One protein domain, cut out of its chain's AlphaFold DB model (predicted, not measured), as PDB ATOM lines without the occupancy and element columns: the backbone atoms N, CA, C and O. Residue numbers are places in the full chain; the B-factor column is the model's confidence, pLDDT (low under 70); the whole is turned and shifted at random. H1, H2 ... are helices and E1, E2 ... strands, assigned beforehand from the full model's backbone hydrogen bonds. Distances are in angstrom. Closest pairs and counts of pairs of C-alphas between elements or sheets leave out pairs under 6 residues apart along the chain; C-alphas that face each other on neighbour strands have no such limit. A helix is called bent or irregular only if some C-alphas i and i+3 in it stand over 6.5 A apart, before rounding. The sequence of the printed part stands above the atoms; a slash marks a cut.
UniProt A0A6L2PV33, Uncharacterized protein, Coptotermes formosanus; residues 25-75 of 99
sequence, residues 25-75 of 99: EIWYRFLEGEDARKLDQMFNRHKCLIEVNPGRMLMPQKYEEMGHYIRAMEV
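What this domain is: This is residues 25 to 75 of the 99 residues of an uncharacterized protein of Coptotermes formosanus (UniProt A0A6L2PV33). Picture a small sheet of three strands in the middle of a drawn-out shape, with a short helix, H1, grazing it at one end and a second helix, H2, starting over one face and running on past the strands toward the other end. H1 and the last residues, 72 to 75, lie at opposite ends of the longest axis. The printed part has 51 residues, with two named helices and three named strands in the order E1, H1, E2, E3, H2; the sheet runs E1, E2, E3 and is antiparallel throughout. The class is mixed, helices and strands. The whole is loose, with a radius of gyration of the C-alphas of 12.3 A, and only just elongated, spanning 38 by 19 by 13 A.

Where its parts are: Find C-alpha 27 at (21.156, -11.021, 24.449); from there strand E1, residues 27 to 30, runs 10.6 A. Next look at helix H1, residues 34 to 42, 12.4 A long, which begins at C-alpha 34 at (32.641, 6.962, 19.071). Strand E2, residues 49 to 53, covers 13.0 A, and strand E3, residues 57 to 60, covers 10.0 A. Helix H2, residues 62 to 71, is 14.7 A long and ends at C-alpha 71 at (24.471, -23.034, 22.826); it is irregular, with C-alphas 65 and 68 7.4 A apart.

How they stand to each other: Start at E2, the inner strand. E1 is its antiparallel neighbour at 148 degrees; look for N 51 and O 29, 2.8 A apart, within hydrogen-bond range. E2 and E3 form a hairpin, antiparallel at 139 degrees, where N 50 and O 59 are within range at 2.8 A. H2 is on the sheet at a height over the sheet of 10.3 A. It lies over E2 and runs along the strands, at 18 degrees to E2 on the local plane. The closest C-alphas of E1 and H2, those of Tyr 28 and Glu 64, are 7.0 A apart. H1 is only just on the sheet, with 5 pairs of C-alphas within 10 A, and only grazes it with residues 36 to 40; its closest C-alphas to E2 are those of Leu 39 and Leu 49, 7.9 A apart. H1 and H2 are apart. In H1 every O i to N i+4 pair is within hydrogen-bond range; in H2 3 of 6 are.

The domain as a whole: Look to Glu 34 and Val 75 for the two C-alphas farthest apart, at 39.6 A. The printed part has no cut. The links from E1 to H1, E2 to E3 and E3 to H2 are tight, and that from H1 to E2 is short. The mean pLDDT of the printed part is 89.7, and no printed residue is under 70.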
ATOM      1  N   GLU A  25      20.016 -15.903  29.733       81.94
ATOM      2  CA  GLU A  25      19.623 -15.655  28.352       81.94
ATOM      3  C   GLU A  25      20.690 -14.788  27.667       81.94
ATOM      4  O   GLU A  25      21.088 -13.744  28.187       81.94
ATOM      5  N   ILE A  26      21.197 -15.244  26.516       87.75
ATOM      6  CA  ILE A  26      22.162 -14.461  25.736       87.75
ATOM      7  C   ILE A  26      21.366 -13.394  25.002       87.75
ATOM      8  O   ILE A  26      20.446 -13.723  24.256       87.75
ATOM      9  N   TRP A  27      21.745 -12.134  25.181       90.19
ATOM     10  CA  TRP A  27      21.156 -11.021  24.449       90.19
ATOM     11  C   TRP A  27      22.230 -10.213  23.730       90.19
ATOM     12  O   TRP A  27      23.403 -10.177  24.121       90.19
ATOM     13  N   TYR A  28      21.797  -9.570  22.652       91.75
ATOM     14  CA  TYR A  28      22.654  -8.883  21.700       91.75
ATOM     15  C   TYR A  28      22.325  -7.398  21.675       91.75
ATOM     16  O   TYR A  28      21.164  -6.998  21.807       91.75
ATOM     17  N   ARG A  29      23.348  -6.568  21.489       91.50
ATOM     18  CA  ARG A  29      23.181  -5.122  21.333       91.50
ATOM     19  C   ARG A  29      24.117  -4.578  20.270       91.50
ATOM     20  O   ARG A  29      25.270  -4.983  20.170       91.50
ATOM     21  N   PHE A  30      23.629  -3.615  19.495       91.19
ATOM     22  CA  PHE A  30      24.487  -2.848  18.599       91.19
ATOM     23  C   PHE A  30      25.386  -1.901  19.386       91.19
ATOM     24  O   PHE A  30      24.938  -1.226  20.313       91.19
ATOM     25  N   LEU A  31      26.652  -1.826  18.982       89.88
ATOM     26  CA  LEU A  31      27.579  -0.870  19.562       89.88
ATOM     27  C   LEU A  31      27.199   0.553  19.127       89.88
ATOM     28  O   LEU A  31      26.895   0.804  17.960       89.88
ATOM     29  N   GLU A  32      27.239   1.488  20.069       88.81
ATOM     30  CA  GLU A  32      26.888   2.892  19.857       88.81
ATOM     31  C   GLU A  32      28.054   3.798  20.278       88.81
ATOM     32  O   GLU A  32      28.890   3.423  21.098       88.81
ATOM     33  N   GLY A  33      28.108   5.013  19.727       90.56
ATOM     34  CA  GLY A  33      29.084   6.031  20.118       90.56
ATOM     35  C   GLY A  33      30.345   6.089  19.250       90.56
ATOM     36  O   GLY A  33      30.360   5.682  18.086       90.56
ATOM     37  N   GLU A  34      31.402   6.681  19.807       92.44
ATOM     38  CA  GLU A  34      32.641   6.962  19.071       92.44
ATOM     39  C   GLU A  34      33.400   5.683  18.703       92.44
ATOM     40  O   GLU A  34      33.914   5.572  17.587       92.44
ATOM     41  N   ASP A  35      33.426   4.708  19.611       88.06
ATOM     42  CA  ASP A  35      34.132   3.442  19.416       88.06
ATOM     43  C   ASP A  35      33.493   2.613  18.299       88.06
ATOM     44  O   ASP A  35      34.206   2.090  17.443       88.06
ATOM     45  N   ALA A  36      32.158   2.599  18.214       88.94
ATOM     46  CA  ALA A  36      31.436   1.994  17.096       88.94
ATOM     47  C   ALA A  36      31.840   2.615  15.753       88.94
ATOM     48  O   ALA A  36      32.142   1.899  14.802       88.94
ATOM     49  N   ARG A  37      31.927   3.951  15.684       92.00
ATOM     50  CA  ARG A  37      32.331   4.657  14.460       92.00
ATOM     51  C   ARG A  37      33.772   4.341  14.059       92.00
ATOM     52  O   ARG A  37      34.048   4.178  12.873       92.00
ATOM     53  N   LYS A  38      34.688   4.264  15.030       93.12
ATOM     54  CA  LYS A  38      36.089   3.887  14.780       93.12
ATOM     55  C   LYS A  38      36.182   2.465  14.238       93.12
ATOM     56  O   LYS A  38      36.874   2.248  13.250       93.12
ATOM     57  N   LEU A  39      35.464   1.521  14.844       90.50
ATOM     58  CA  LEU A  39      35.448   0.124  14.408       90.50
ATOM     59  C   LEU A  39      34.835  -0.022  13.009       90.50
ATOM     60  O   LEU A  39      35.449  -0.647  12.145       90.50
ATOM     61  N   ASP A  40      33.706   0.636  12.745       91.75
ATOM     62  CA  ASP A  40      33.077   0.657  11.421       91.75
ATOM     63  C   ASP A  40      34.035   1.206  10.347       91.75
ATOM     64  O   ASP A  40      34.113   0.668   9.239       91.75
ATOM     65  N   GLN A  41      34.805   2.250  10.678       93.69
ATOM     66  CA  GLN A  41      35.822   2.815   9.790       93.69
ATOM     67  C   GLN A  41      37.005   1.857   9.584       93.69
ATOM     68  O   GLN A  41      37.458   1.689   8.454       93.69
ATOM     69  N   MET A  42      37.497   1.214  10.648       92.62
ATOM     70  CA  MET A  42      38.612   0.261  10.580       92.62
ATOM     71  C   MET A  42      38.284  -0.953   9.706       92.62
ATOM     72  O   MET A  42      39.133  -1.398   8.937       92.62
ATOM     73  N   PHE A  43      37.060  -1.474   9.803       89.12
ATOM     74  CA  PHE A  43      36.606  -2.626   9.018       89.12
ATOM     75  C   PHE A  43      35.907  -2.239   7.707       89.12
ATOM     76  O   PHE A  43      35.486  -3.123   6.959       89.12
ATOM     77  N   ASN A  44      35.784  -0.935   7.426       91.06
ATOM     78  CA  ASN A  44      35.084  -0.366   6.273       91.06
ATOM     79  C   ASN A  44      33.682  -0.976   6.063       91.06
ATOM     80  O   ASN A  44      33.287  -1.334   4.950       91.06
ATOM     81  N   ARG A  45      32.943  -1.158   7.161       88.12
ATOM     82  CA  ARG A  45      31.615  -1.780   7.183       88.12
ATOM     83  C   ARG A  45      30.776  -1.133   8.275       88.12
ATOM     84  O   ARG A  45      31.222  -1.052   9.407       88.12
ATOM     85  N   HIS A  46      29.551  -0.733   7.945       84.81
ATOM     86  CA  HIS A  46      28.631  -0.179   8.935       84.81
ATOM     87  C   HIS A  46      28.055  -1.272   9.845       84.81
ATOM     88  O   HIS A  46      27.672  -2.331   9.341       84.81
ATOM     89  N   LYS A  47      27.965  -0.999  11.153       83.06
ATOM     90  CA  LYS A  47      27.487  -1.935  12.187       83.06
ATOM     91  C   LYS A  47      28.233  -3.267  12.129       83.06
ATOM     92  O   LYS A  47      27.630  -4.339  12.086       83.06
ATOM     93  N   CYS A  48      29.562  -3.205  12.071       85.81
ATOM     94  CA  CYS A  48      30.375  -4.397  11.826       85.81
ATOM     95  C   CYS A  48      30.347  -5.415  12.978       85.81
ATOM     96  O   CYS A  48      30.493  -6.616  12.735       85.81
ATOM     97  N   LEU A  49      30.174  -4.939  14.214       91.88
ATOM     98  CA  LEU A  49      30.241  -5.737  15.436       91.88
ATOM     99  C   LEU A  49      29.015  -5.494  16.322       91.88
ATOM    100  O   LEU A  49      28.475  -4.388  16.381       91.88
ATOM    101  N   ILE A  50      28.617  -6.547  17.028       92.94
ATOM    102  CA  ILE A  50      27.586  -6.560  18.065       92.94
ATOM    103  C   ILE A  50      28.224  -6.932  19.405       92.94
ATOM    104  O   ILE A  50      29.200  -7.683  19.450       92.94
ATOM    105  N   GLU A  51      27.672  -6.411  20.492       93.00
ATOM    106  CA  GLU A  51      28.040  -6.794  21.850       93.00
ATOM    107  C   GLU A  51      27.153  -7.954  22.312       93.00
ATOM    108  O   GLU A  51      25.922  -7.872  22.274       93.00
ATOM    109  N   VAL A  52      27.793  -9.037  22.744       91.69
ATOM    110  CA  VAL A  52      27.160 -10.238  23.290       91.69
ATOM    111  C   VAL A  52      27.288 -10.207  24.808       91.69
ATOM    112  O   VAL A  52      28.397 -10.169  25.349       91.69
ATOM    113  N   ASN A  53      26.152 -10.244  25.498       90.06
ATOM    114  CA  ASN A  53      26.065 -10.159  26.954       90.06
ATOM    115  C   ASN A  53      25.563 -11.483  27.559       90.06
ATOM    116  O   ASN A  53      24.847 -12.221  26.877       90.06
ATOM    117  N   PRO A  54      25.949 -11.825  28.806       88.25
ATOM    118  CA  PRO A  54      26.589 -10.980  29.834       88.25
ATOM    119  C   PRO A  54      28.113 -10.787  29.706       88.25
ATOM    120  O   PRO A  54      28.685  -9.959  30.410       88.25
ATOM    121  N   GLY A  55      28.782 -11.511  28.803       81.25
ATOM    122  CA  GLY A  55      30.249 -11.520  28.694       81.25
ATOM    123  C   GLY A  55      30.907 -10.262  28.109       81.25
ATOM    124  O   GLY A  55      32.133 -10.231  28.025       81.25
ATOM    125  N   ARG A  56      30.132  -9.248  27.691       87.75
ATOM    126  CA  ARG A  56      30.607  -8.015  27.028       87.75
ATOM    127  C   ARG A  56      31.584  -8.291  25.880       87.75
ATOM    128  O   ARG A  56      32.636  -7.663  25.758       87.75
ATOM    129  N   MET A  57      31.255  -9.284  25.057       89.06
ATOM    130  CA  MET A  57      32.127  -9.751  23.982       89.06
ATOM    131  C   MET A  57      31.722  -9.121  22.650       89.06
ATOM    132  O   MET A  57      30.554  -9.168  22.274       89.06
ATOM    133  N   LEU A  58      32.686  -8.566  21.914       91.88
ATOM    134  CA  LEU A  58      32.440  -8.035  20.574       91.88
ATOM    135  C   LEU A  58      32.538  -9.154  19.539       91.88
ATOM    136  O   LEU A  58      33.601  -9.746  19.357       91.88
ATOM    137  N   MET A  59      31.433  -9.421  18.847       92.25
ATOM    138  CA  MET A  59      31.333 -10.474  17.839       92.25
ATOM    139  C   MET A  59      30.772  -9.921  16.524       92.25
ATOM    140  O   MET A  59      30.069  -8.913  16.524       92.25
ATOM    141  N   PRO A  60      31.050 -10.559  15.375       91.44
ATOM    142  CA  PRO A  60      30.380 -10.221  14.124       91.44
ATOM    143  C   PRO A  60      28.866 -10.438  14.221       91.44
ATOM    144  O   PRO A  60      28.422 -11.385  14.865       91.44
ATOM    145  N   GLN A  61      28.084  -9.638  13.493       90.06
ATOM    146  CA  GLN A  61      26.614  -9.717  13.507       90.06
ATOM    147  C   GLN A  61      26.065 -11.126  13.222       90.06
ATOM    148  O   GLN A  61      25.097 -11.553  13.837       90.06
ATOM    149  N   LYS A  62      26.734 -11.903  12.361       89.31
ATOM    150  CA  LYS A  62      26.348 -13.289  12.039       89.31
ATOM    151  C   LYS A  62      26.289 -14.212  13.268       89.31
ATOM    152  O   LYS A  62      25.648 -15.256  13.229       89.31
ATOM    153  N   TYR A  63      26.972 -13.859  14.355       90.38
ATOM    154  CA  TYR A  63      26.929 -14.637  15.588       90.38
ATOM    155  C   TYR A  63      25.536 -14.628  16.238       90.38
ATOM    156  O   TYR A  63      25.164 -15.620  16.853       90.38
ATOM    157  N   GLU A  64      24.743 -13.572  16.047       89.25
ATOM    158  CA  GLU A  64      23.349 -13.507  16.508       89.25
ATOM    159  C   GLU A  64      22.493 -14.629  15.894       89.25
ATOM    160  O   GLU A  64      21.707 -15.264  16.587       89.25
ATOM    161  N   GLU A  65      22.721 -14.957  14.617       89.88
ATOM    162  CA  GLU A  65      22.001 -16.021  13.901       89.88
ATOM    163  C   GLU A  65      22.410 -17.438  14.336       89.88
ATOM    164  O   GLU A  65      21.669 -18.395  14.111       89.88
ATOM    165  N   MET A  66      23.613 -17.598  14.895       89.00
ATOM    166  CA  MET A  66      24.202 -18.908  15.209       89.00
ATOM    167  C   MET A  66      24.306 -19.188  16.709       89.00
ATOM    168  O   MET A  66      24.512 -20.338  17.102       89.00
ATOM    169  N   GLY A  67      24.186 -18.162  17.551       87.56
ATOM    170  CA  GLY A  67      24.455 -18.260  18.982       87.56
ATOM    171  C   GLY A  67      23.556 -19.268  19.691       87.56
ATOM    172  O   GLY A  67      24.039 -20.027  20.533       87.56
ATOM    173  N   HIS A  68      22.279 -19.358  19.307       87.31
ATOM    174  CA  HIS A  68      21.365 -20.349  19.877       87.31
ATOM    175  C   HIS A  68      21.730 -21.778  19.470       87.31
ATOM    176  O   HIS A  68      21.667 -22.667  20.313       87.31
ATOM    177  N   TYR A  69      22.161 -22.006  18.225       89.75
ATOM    178  CA  TYR A  69      22.598 -23.330  17.769       89.75
ATOM    179  C   TYR A  69      23.865 -23.789  18.491       89.75
ATOM    180  O   TYR A  69      23.923 -24.926  18.947       89.75
ATOM    181  N   ILE A  70      24.858 -22.905  18.635       89.50
ATOM    182  CA  ILE A  70      26.109 -23.213  19.347       89.50
ATOM    183  C   ILE A  70      25.810 -23.539  20.813       89.50
ATOM    184  O   ILE A  70      26.361 -24.492  21.358       89.50
ATOM    185  N   ARG A  71      24.900 -22.788  21.443       87.50
ATOM    186  CA  ARG A  71      24.471 -23.034  22.826       87.50
ATOM    187  C   ARG A  71      23.689 -24.340  22.990       87.50
ATOM    188  O   ARG A  71      23.808 -24.982  24.028       87.50
ATOM    189  N   ALA A  72      22.877 -24.709  22.003       89.25
ATOM    190  CA  ALA A  72      22.059 -25.923  22.020       89.25
ATOM    191  C   ALA A  72      22.796 -27.172  21.504       89.25
ATOM    192  O   ALA A  72      22.198 -28.245  21.419       89.25
ATOM    193  N   MET A  73      24.067 -27.040  21.127       92.12
ATOM    194  CA  MET A  73      24.875 -28.134  20.606       92.12
ATOM    195  C   MET A  73      25.021 -29.256  21.642       92.12
ATOM    196  O   MET A  73      25.348 -29.015  22.803       92.12
ATOM    197  N   GLU A  74      24.794 -30.497  21.207       93.44
ATOM    198  CA  GLU A  74      25.012 -31.686  22.032       93.44
ATOM    199  C   GLU A  74      26.515 -31.856  22.303       93.44
ATOM    200  O   GLU A  74      27.296 -32.015  21.368       93.44
ATOM    201  N   VAL A  75      26.910 -31.841  23.579       92.69
ATOM    202  CA  VAL A  75      28.294 -32.093  24.007       92.69
ATOM    203  C   VAL A  75      28.429 -33.549  24.429       92.69
ATOM    204  O   VAL A  75      27.678 -34.028  25.283       92.69
TER     205      VAL A  75